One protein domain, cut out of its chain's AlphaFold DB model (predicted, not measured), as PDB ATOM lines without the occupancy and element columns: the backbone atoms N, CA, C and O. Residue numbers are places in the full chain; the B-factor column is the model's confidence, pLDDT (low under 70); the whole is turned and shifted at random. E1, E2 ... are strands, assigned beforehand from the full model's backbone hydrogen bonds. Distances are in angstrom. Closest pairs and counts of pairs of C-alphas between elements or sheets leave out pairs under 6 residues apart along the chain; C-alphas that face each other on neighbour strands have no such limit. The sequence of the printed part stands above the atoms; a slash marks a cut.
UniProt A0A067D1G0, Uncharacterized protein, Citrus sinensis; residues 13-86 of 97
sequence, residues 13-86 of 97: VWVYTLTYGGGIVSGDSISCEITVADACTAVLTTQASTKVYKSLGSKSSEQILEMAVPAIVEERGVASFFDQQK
ATOM      1  N   VAL A  13     184.510 177.948 137.489       81.81
ATOM      2  CA  VAL A  13     184.638 178.250 138.919       81.81
ATOM      3  C   VAL A  13     185.824 177.503 139.514       81.81
ATOM      4  O   VAL A  13     185.986 176.295 139.331       81.81
ATOM      5  N   TRP A  14     186.643 178.219 140.285       85.62
ATOM      6  CA  TRP A  14     187.711 177.619 141.076       85.62
ATOM      7  C   TRP A  14     187.331 177.621 142.555       85.62
ATOM      8  O   TRP A  14     187.273 178.664 143.206       85.62
ATOM      9  N   VAL A  15     187.084 176.430 143.091       85.38
ATOM     10  CA  VAL A  15     186.797 176.200 144.502       85.38
ATOM     11  C   VAL A  15     188.099 175.861 145.223       85.38
ATOM     12  O   VAL A  15     188.729 174.826 144.986       85.38
ATOM     13  N   TYR A  16     188.509 176.754 146.121       84.88
ATOM     14  CA  TYR A  16     189.705 176.584 146.938       84.88
ATOM     15  C   TYR A  16     189.318 176.239 148.373       84.88
ATOM     16  O   TYR A  16     188.833 177.086 149.124       84.88
ATOM     17  N   THR A  17     189.521 174.983 148.760       82.50
ATOM     18  CA  THR A  17     189.187 174.515 150.107       82.50
ATOM     19  C   THR A  17     190.355 174.768 151.058       82.50
ATOM     20  O   THR A  17     191.494 174.336 150.843       82.50
ATOM     21  N   LEU A  18     190.067 175.515 152.123       77.94
ATOM     22  CA  LEU A  18     191.025 175.900 153.151       77.94
ATOM     23  C   LEU A  18     190.738 175.142 154.442       77.94
ATOM     24  O   LEU A  18     189.650 175.236 155.002       77.94
ATOM     25  N   THR A  19     191.745 174.456 154.969       74.56
ATOM     26  CA  THR A  19     191.780 174.074 156.383       74.56
ATOM     27  C   THR A  19     192.642 175.098 157.113       74.56
ATOM     28  O   THR A  19     193.808 175.276 156.763       74.56
ATOM     29  N   TYR A  20     192.090 175.777 158.128       66.94
ATOM     30  CA  TYR A  20     192.727 176.876 158.890       66.94
ATOM     31  C   TYR A  20     193.943 176.451 159.753       66.94
ATOM     32  O   TYR A  20     194.276 177.070 160.763       66.94
ATOM     33  N   GLY A  21     194.661 175.406 159.341       72.81
ATOM     34  CA  GLY A  21     195.789 174.819 160.048       72.81
ATOM     35  C   GLY A  21     195.374 173.710 161.011       72.81
ATOM     36  O   GLY A  21     194.213 173.346 161.134       72.81
ATOM     37  N   GLY A  22     196.365 173.110 161.672       79.50
ATOM     38  CA  GLY A  22     196.174 171.951 162.546       79.50
ATOM     39  C   GLY A  22     196.369 170.642 161.798       79.50
ATOM     40  O   GLY A  22     197.374 169.980 162.064       79.50
ATOM     41  N   GLY A  23     195.510 170.354 160.816       86.12
ATOM     42  CA  GLY A  23     195.379 169.061 160.130       86.12
ATOM     43  C   GLY A  23     194.241 168.213 160.712       86.12
ATOM     44  O   GLY A  23     193.706 168.562 161.756       86.12
ATOM     45  N   ILE A  24     193.903 167.111 160.045       89.31
ATOM     46  CA  ILE A  24     192.846 166.172 160.440       89.31
ATOM     47  C   ILE A  24     193.298 165.366 161.660       89.31
ATOM     48  O   ILE A  24     194.387 164.772 161.655       89.31
ATOM     49  N   VAL A  25     192.464 165.322 162.695       90.25
ATOM     50  CA  VAL A  25     192.709 164.597 163.944       90.25
ATOM     51  C   VAL A  25     191.688 163.489 164.182       90.25
ATOM     52  O   VAL A  25     190.663 163.381 163.524       90.25
ATOM     53  N   SER A  26     192.000 162.634 165.155       91.44
ATOM     54  CA  SER A  26     191.192 161.468 165.495       91.44
ATOM     55  C   SER A  26     189.744 161.835 165.827       91.44
ATOM     56  O   SER A  26     189.491 162.529 166.813       91.44
ATOM     57  N   GLY A  27     188.807 161.271 165.067       90.12
ATOM     58  CA  GLY A  27     187.374 161.521 165.192       90.12
ATOM     59  C   GLY A  27     186.828 162.573 164.228       90.12
ATOM     60  O   GLY A  27     185.612 162.734 164.188       90.12
ATOM     61  N   ASP A  28     187.678 163.255 163.454       90.88
ATOM     62  CA  ASP A  28     187.214 164.169 162.410       90.88
ATOM     63  C   ASP A  28     186.553 163.385 161.265       90.88
ATOM     64  O   ASP A  28     187.101 162.390 160.780       90.88
ATOM     65  N   SER A  29     185.404 163.879 160.809       91.44
ATOM     66  CA  SER A  29     184.725 163.444 159.587       91.44
ATOM     67  C   SER A  29     184.405 164.681 158.758       91.44
ATOM     68  O   SER A  29     183.700 165.586 159.212       91.44
ATOM     69  N   ILE A  30     185.006 164.760 157.573       88.31
ATOM     70  CA  ILE A  30     184.869 165.891 156.657       88.31
ATOM     71  C   ILE A  30     184.260 165.364 155.364       88.31
ATOM     72  O   ILE A  30     184.866 164.537 154.686       88.31
ATOM     73  N   SER A  31     183.084 165.873 155.011       89.81
ATOM     74  CA  SER A  31     182.413 165.589 153.744       89.81
ATOM     75  C   SER A  31     182.204 166.898 152.995       89.81
ATOM     76  O   SER A  31     181.720 167.880 153.565       89.81
ATOM     77  N   CYS A  32     182.615 166.929 151.732       86.31
ATOM     78  CA  CYS A  32     182.296 168.019 150.829       86.31
ATOM     79  C   CYS A  32     181.882 167.440 149.477       86.31
ATOM     80  O   CYS A  32     182.590 166.633 148.875       86.31
ATOM     81  N   GLU A  33     180.699 167.860 149.051       90.25
ATOM     82  CA  GLU A  33     180.039 167.441 147.826       90.25
ATOM     83  C   GLU A  33     179.885 168.666 146.927       90.25
ATOM     84  O   GLU A  33     179.478 169.741 147.381       90.25
ATOM     85  N   ILE A  34     180.252 168.513 145.658       86.75
ATOM     86  CA  ILE A  34     180.139 169.559 144.644       86.75
ATOM     87  C   ILE A  34     179.393 168.995 143.442       86.75
ATOM     88  O   ILE A  34     179.819 168.015 142.833       86.75
ATOM     89  N   THR A  35     178.310 169.657 143.055       87.69
ATOM     90  CA  THR A  35     177.603 169.381 141.804       87.69
ATOM     91  C   THR A  35     177.922 170.479 140.801       87.69
ATOM     92  O   THR A  35     177.702 171.658 141.072       87.69
ATOM     93  N   VAL A  36     178.453 170.091 139.646       84.06
ATOM     94  CA  VAL A  36     178.777 170.999 138.540       84.06
ATOM     95  C   VAL A  36     177.654 170.906 137.524       84.06
ATOM     96  O   VAL A  36     177.401 169.817 137.033       84.06
ATOM     97  N   ALA A  37     176.968 172.008 137.230       81.44
ATOM     98  CA  ALA A  37     175.895 172.007 136.239       81.44
ATOM     99  C   ALA A  37     176.421 171.739 134.814       81.44
ATOM    100  O   ALA A  37     177.623 171.838 134.547       81.44
ATOM    101  N   ASP A  38     175.507 171.404 133.906       80.75
ATOM    102  CA  ASP A  38     175.821 171.200 132.491       80.75
ATOM    103  C   ASP A  38     176.489 172.446 131.895       80.75
ATOM    104  O   ASP A  38     176.191 173.573 132.290       80.75
ATOM    105  N   ALA A  39     177.421 172.234 130.962       77.19
ATOM    106  CA  ALA A  39     178.245 173.282 130.349       77.19
ATOM    107  C   ALA A  39     179.077 174.155 131.326       77.19
ATOM    108  O   ALA A  39     179.754 175.088 130.891       77.19
ATOM    109  N   CYS A  40     179.119 173.837 132.628       79.88
ATOM    110  CA  CYS A  40     180.007 174.489 133.589       79.88
ATOM    111  C   CYS A  40     181.331 173.729 133.756       79.88
ATOM    112  O   CYS A  40     181.433 172.510 133.580       79.88
ATOM    113  N   THR A  41     182.370 174.460 134.154       84.56
ATOM    114  CA  THR A  41     183.668 173.890 134.531       84.56
ATOM    115  C   THR A  41     183.959 174.203 135.990       84.56
ATOM    116  O   THR A  41     183.917 175.363 136.395       84.56
ATOM    117  N   ALA A  42     184.308 173.191 136.782       84.44
ATOM    118  CA  ALA A  42     184.725 173.394 138.164       84.44
ATOM    119  C   ALA A  42     186.087 172.758 138.452       84.44
ATOM    120  O   ALA A  42     186.372 171.607 138.103       84.44
ATOM    121  N   VAL A  43     186.926 173.520 139.147       86.25
ATOM    122  CA  VAL A  43     188.217 173.060 139.655       86.25
ATOM    123  C   VAL A  43     188.186 173.108 141.171       86.25
ATOM    124  O   VAL A  43     187.939 174.159 141.759       86.25
ATOM    125  N   LEU A  44     188.468 171.973 141.803       86.06
ATOM    126  CA  LEU A  44     188.506 171.829 143.249       86.06
ATOM    127  C   LEU A  44     189.926 171.528 143.716       86.06
ATOM    128  O   LEU A  44     190.518 170.506 143.360       86.06
ATOM    129  N   THR A  45     190.471 172.418 144.538       84.81
ATOM    130  CA  THR A  45     191.858 172.327 145.019       84.81
ATOM    131  C   THR A  45     191.962 172.643 146.505       84.81
ATOM    132  O   THR A  45     191.204 173.475 147.007       84.81
ATOM    133  N   THR A  46     192.932 172.037 147.191       82.38
ATOM    134  CA  THR A  46     193.308 172.363 148.577       82.38
ATOM    135  C   THR A  46     194.592 173.201 148.635       82.38
ATOM    136  O   THR A  46     195.448 173.123 147.750       82.38
ATOM    137  N   GLN A  47     194.754 174.031 149.677       70.31
ATOM    138  CA  GLN A  47     195.884 174.977 149.759       70.31
ATOM    139  C   GLN A  47     197.249 174.352 149.982       70.31
ATOM    140  O   GLN A  47     198.296 174.925 149.672       70.31
ATOM    141  N   ALA A  48     197.265 173.193 150.596       72.19
ATOM    142  CA  ALA A  48     198.483 172.626 151.105       72.19
ATOM    143  C   ALA A  48     198.263 171.152 151.341       72.19
ATOM    144  O   ALA A  48     197.152 170.637 151.258       72.19
ATOM    145  N   SER A  49     199.347 170.486 151.721       79.88
ATOM    146  CA  SER A  49     199.207 169.124 152.182       79.88
ATOM    147  C   SER A  49     198.365 169.084 153.454       79.88
ATOM    148  O   SER A  49     198.786 169.611 154.492       79.88
ATOM    149  N   THR A  50     197.231 168.407 153.400       82.88
ATOM    150  CA  THR A  50     196.434 168.094 154.575       82.88
ATOM    151  C   THR A  50     197.239 167.137 155.454       82.88
ATOM    152  O   THR A  50     197.737 166.096 155.018       82.88
ATOM    153  N   LYS A  51     197.480 167.538 156.706       87.38
ATOM    154  CA  LYS A  51     198.211 166.712 157.675       87.38
ATOM    155  C   LYS A  51     197.230 165.790 158.368       87.38
ATOM    156  O   LYS A  51     196.343 166.286 159.044       87.38
ATOM    157  N   VAL A  52     197.463 164.488 158.301       87.62
ATOM    158  CA  VAL A  52     196.663 163.504 159.037       87.62
ATOM    159  C   VAL A  52     197.438 163.058 160.275       87.62
ATOM    160  O   VAL A  52     198.585 162.600 160.179       87.62
ATOM    161  N   TYR A  53     196.847 163.249 161.453       88.50
ATOM    162  CA  TYR A  53     197.418 162.814 162.727       88.50
ATOM    163  C   TYR A  53     197.030 161.371 163.009       88.50
ATOM    164  O   TYR A  53     195.999 160.880 162.563       88.50
ATOM    165  N   LYS A  54     197.868 160.684 163.788       87.19
ATOM    166  CA  LYS A  54     197.553 159.323 164.210       87.19
ATOM    167  C   LYS A  54     196.256 159.294 165.014       87.19
ATOM    168  O   LYS A  54     196.109 160.036 165.984       87.19
ATOM    169  N   SER A  55     195.394 158.363 164.636       85.69
ATOM    170  CA  SER A  55     194.217 157.953 165.388       85.69
ATOM    171  C   SER A  55     194.536 157.560 166.833       85.69
ATOM    172  O   SER A  55     195.572 156.947 167.109       85.69
ATOM    173  N   LEU A  56     193.630 157.901 167.753       85.56
ATOM    174  CA  LEU A  56     193.681 157.523 169.165       85.56
ATOM    175  C   LEU A  56     192.642 156.431 169.448       85.56
ATOM    176  O   LEU A  56     191.457 156.596 169.163       85.56
ATOM    177  N   GLY A  57     193.076 155.325 170.055       85.12
ATOM    178  CA  GLY A  57     192.191 154.196 170.350       85.12
ATOM    179  C   GLY A  57     191.613 153.577 169.074       85.12
ATOM    180  O   GLY A  57     192.352 153.313 168.131       85.12
ATOM    181  N   SER A  58     190.296 153.355 169.053       84.56
ATOM    182  CA  SER A  58     189.554 152.793 167.913       84.56
ATOM    183  C   SER A  58     188.996 153.842 166.941       84.56
ATOM    184  O   SER A  58     188.281 153.485 166.010       84.56
ATOM    185  N   LYS A  59     189.275 155.135 167.147       87.62
ATOM    186  CA  LYS A  59     188.704 156.215 166.331       87.62
ATOM    187  C   LYS A  59     189.460 156.379 165.012       87.62
ATOM    188  O   LYS A  59     190.677 156.547 165.023       87.62
ATOM    189  N   SER A  60     188.760 156.420 163.886       87.75
ATOM    190  CA  SER A  60     189.310 156.835 162.588       87.75
ATOM    191  C   SER A  60     189.219 158.355 162.409       87.75
ATOM    192  O   SER A  60     188.661 159.060 163.248       87.75
ATOM    193  N   SER A  61     189.833 158.856 161.341       90.25
ATOM    194  CA  SER A  61     189.540 160.186 160.801       90.25
ATOM    195  C   SER A  61     189.341 160.017 159.303       90.25
ATOM    196  O   SER A  61     190.051 159.208 158.697       90.25
ATOM    197  N   GLU A  62     188.401 160.744 158.720       89.81
ATOM    198  CA  GLU A  62     188.035 160.591 157.315       89.81
ATOM    199  C   GLU A  62     187.828 161.936 156.624       89.81
ATOM    200  O   GLU A  62     187.390 162.920 157.225       89.81
ATOM    201  N   GLN A  63     188.162 161.954 155.338       88.94
ATOM    202  CA  GLN A  63     187.876 163.057 154.442       88.94
ATOM    203  C   GLN A  63     187.381 162.484 153.123       88.94
ATOM    204  O   GLN A  63     188.084 161.701 152.481       88.94
ATOM    205  N   ILE A  64     186.177 162.890 152.741       88.19
ATOM    206  CA  ILE A  64     185.521 162.512 151.497       88.19
ATOM    207  C   ILE A  64     185.287 163.796 150.715       88.19
ATOM    208  O   ILE A  64     184.698 164.750 151.230       88.19
ATOM    209  N   LEU A  65     185.802 163.823 149.490       85.81
ATOM    210  CA  LEU A  65     185.654 164.954 148.597       85.81
ATOM    211  C   LEU A  65     185.155 164.465 147.248       85.81
ATOM    212  O   LEU A  65     185.879 163.799 146.509       85.81
ATOM    213  N   GLU A  66     183.892 164.764 146.978       87.25
ATOM    214  CA  GLU A  66     183.158 164.253 145.831       87.25
ATOM    215  C   GLU A  66     182.744 165.402 144.923       87.25
ATOM    216  O   GLU A  66     182.266 166.446 145.369       87.25
ATOM    217  N   MET A  67     182.946 165.198 143.624       84.88
ATOM    218  CA  MET A  67     182.508 166.128 142.599       84.88
ATOM    219  C   MET A  67     181.793 165.356 141.496       84.88
ATOM    220  O   MET A  67     182.358 164.430 140.913       84.88
ATOM    221  N   ALA A  68     180.552 165.747 141.224       85.81
ATOM    222  CA  ALA A  68     179.685 165.111 140.247       85.81
ATOM    223  C   ALA A  68     179.313 166.093 139.131       85.81
ATOM    224  O   ALA A  68     179.015 167.260 139.384       85.81
ATOM    225  N   VAL A  69     179.298 165.582 137.899       81.75
ATOM    226  CA  VAL A  69     178.715 166.248 136.730       81.75
ATOM    227  C   VAL A  69     177.463 165.440 136.362       81.75
ATOM    228  O   VAL A  69     177.603 164.247 136.069       81.75
ATOM    229  N   PRO A  70     176.247 166.009 136.433       71.44
ATOM    230  CA  PRO A  70     175.049 165.339 135.964       71.44
ATOM    231  C   PRO A  70     175.205 165.019 134.475       71.44
ATOM    232  O   PRO A  70     175.737 165.799 133.696       71.44
ATOM    233  N   ALA A  71     174.792 163.822 134.073       60.81
ATOM    234  CA  ALA A  71     174.870 163.407 132.682       60.81
ATOM    235  C   ALA A  71     173.642 163.933 131.931       60.81
ATOM    236  O   ALA A  71     172.637 163.225 131.845       60.81
ATOM    237  N   ILE A  72     173.693 165.158 131.402       54.12
ATOM    238  CA  ILE A  72     172.637 165.655 130.514       54.12
ATOM    239  C   ILE A  72     173.218 166.409 129.298       54.12
ATOM    240  O   ILE A  72     174.162 167.175 129.385       54.12
ATOM    241  N   VAL A  73     172.680 165.996 128.146       47.12
ATOM    242  CA  VAL A  73     172.817 166.346 126.715       47.12
ATOM    243  C   VAL A  73     173.916 167.331 126.236       47.12
ATOM    244  O   VAL A  73     173.975 168.490 126.614       47.12
ATOM    245  N   GLU A  74     174.691 166.844 125.253       54.22
ATOM    246  CA  GLU A  74     175.591 167.534 124.296       54.22
ATOM    247  C   GLU A  74     176.852 168.261 124.808       54.22
ATOM    248  O   GLU A  74     177.897 168.104 124.172       54.22
ATOM    249  N   GLU A  75     176.846 168.928 125.962       55.97
ATOM    250  CA  GLU A  75     178.018 169.656 126.494       55.97
ATOM    251  C   GLU A  75     178.559 168.978 127.768       55.97
ATOM    252  O   GLU A  75     177.900 168.930 128.806       55.97
ATOM    253  N   ARG A  76     179.776 168.416 127.715       60.34
ATOM    254  CA  ARG A  76     180.374 167.732 128.878       60.34
ATOM    255  C   ARG A  76     181.009 168.746 129.826       60.34
ATOM    256  O   ARG A  76     182.081 169.268 129.528       60.34
ATOM    257  N   GLY A  77     180.401 168.949 130.994       63.00
ATOM    258  CA  GLY A  77     181.047 169.650 132.104       63.00
ATOM    259  C   GLY A  77     182.359 168.972 132.519       63.00
ATOM    260  O   GLY A  77     182.504 167.746 132.433       63.00
ATOM    261  N   VAL A  78     183.337 169.769 132.956       71.25
ATOM    262  CA  VAL A  78     184.665 169.285 133.369       71.25
ATOM    263  C   VAL A  78     184.857 169.502 134.865       71.25
ATOM    264  O   VAL A  78     184.676 170.603 135.382       71.25
ATOM    265  N   ALA A  79     185.270 168.435 135.543       74.00
ATOM    266  CA  ALA A  79     185.503 168.384 136.977       74.00
ATOM    267  C   ALA A  79     186.930 167.873 137.232       74.00
ATOM    268  O   ALA A  79     187.301 166.791 136.775       74.00
ATOM    269  N   SER A  80     187.760 168.655 137.930       74.81
ATOM    270  CA  SER A  80     189.132 168.267 138.300       74.81
ATOM    271  C   SER A  80     189.395 168.445 139.790       74.81
ATOM    272  O   SER A  80     189.128 169.509 140.347       74.81
ATOM    273  N   PHE A  81     189.948 167.407 140.421       78.38
ATOM    274  CA  PHE A  81     190.208 167.369 141.855       78.38
ATOM    275  C   PHE A  81     191.691 167.146 142.162       78.38
ATOM    276  O   PHE A  81     192.294 166.185 141.681       78.38
ATOM    277  N   PHE A  82     192.261 168.016 142.997       73.19
ATOM    278  CA  PHE A  82     193.618 167.866 143.514       73.19
ATOM    279  C   PHE A  82     193.661 168.108 145.019       73.19
ATOM    280  O   PHE A  82     193.434 169.223 145.494       73.19
ATOM    281  N   ASP A  83     194.043 167.069 145.756       77.88
ATOM    282  CA  ASP A  83     194.321 167.149 147.181       77.88
ATOM    283  C   ASP A  83     195.550 166.312 147.546       77.88
ATOM    284  O   ASP A  83     195.723 165.176 147.098       77.88
ATOM    285  N   GLN A  84     196.435 166.894 148.352       78.62
ATOM    286  CA  GLN A  84     197.658 166.239 148.797       78.62
ATOM    287  C   GLN A  84     197.541 165.878 150.277       78.62
ATOM    288  O   GLN A  84     197.531 166.748 151.137       78.62
ATOM    289  N   GLN A  85     197.585 164.592 150.610       81.88
ATOM    290  CA  GLN A  85     197.566 164.128 152.001       81.88
ATOM    291  C   GLN A  85     198.972 163.759 152.495       81.88
ATOM    292  O   GLN A  85     199.779 163.186 151.758       81.88
ATOM    293  N   LYS A  86     199.291 164.073 153.759       81.44
ATOM    294  CA  LYS A  86     200.544 163.661 154.421       81.44
ATOM    295  C   LYS A  86     200.290 163.145 155.836       81.44
ATOM    296  O   LYS A  86     199.891 163.897 156.723       81.44
TER     297      LYS A  86
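This is residues 13 to 86 of the 97 residues of an uncharacterized protein of Citrus sinensis (UniProt A0A067D1G0). The chain is wound in flattened, stacked turns, a small solenoid whose two long walls are parallel sheets face to face: E1, E3 and E6 make one wall, and E2 and E5, running back the other way, make the other. Links between the walls close the turns at both ends, and the loops around Gly 57 and Glu 74 reach farthest along the rod. The printed part has 74 residues, no named helix and six strands, E1 to E6 in order along the chain; the sheets, of order E1, E3, E6 and E2, E5, are both parallel. The class is all strand, though under half of the residues, 33 of 74, are in named elements. The whole is loose, with a radius of gyration of the C-alphas of 15.1 A and spans of 50 by 23 by 15 A.

Begin in the larger sheet: find C-alpha 13 at (184.638, 178.250, 138.919), from which E1 runs over residues 13 to 17. Beside it look for E3, residues 41 to 46, 17.1 A long, and then E6, residues 78 to 82, 13.6 A long, ending at C-alpha 82 at (193.618, 167.866, 143.514). For the other sheet, find C-alpha 29 at (184.725, 163.444, 159.587), where E2, residues 29 to 35, begins its 20.1 A; E5, residues 62 to 68, is 19.5 A long. E4 is short, residues 50 to 52.

In the larger sheet E3 is the inner strand and E1 and E6 are the edge strands. E1 and E3 are parallel at 18 degrees; look for N 15 and O 43, 2.8 A apart. E3 and E6 are parallel at 5 degrees, with N 44 and O 80 at 2.9 A. In the second sheet E2 and E5 are parallel at 5 degrees, with N 34 and O 66 at 2.9 A. The two sheets form a sandwich, two sheets face to face, with their facing parts 10.7 A centre to centre. Across it, the closest C-alphas of E5 and E6 are those of Met 67 and Ala 79, 6.8 A apart, and E3 and E5 are near each other, with 6 pairs of C-alphas within 10 A. E4 pairs with no named strand, but its residues 50 to 51 pair in parallel with residues 85 to 86. E3 and E4 meet only through their link.

Look to C-alphas 57 and 74 for the two farthest apart, 50.7 A. The printed part has no cut. The link from E1 to E2, 11 residues, is long; those from E2 to E3 and from E3 to E4 are tight. The mean pLDDT of the printed part is 80.8; residue 20 and residues 71 to 77 are under 70.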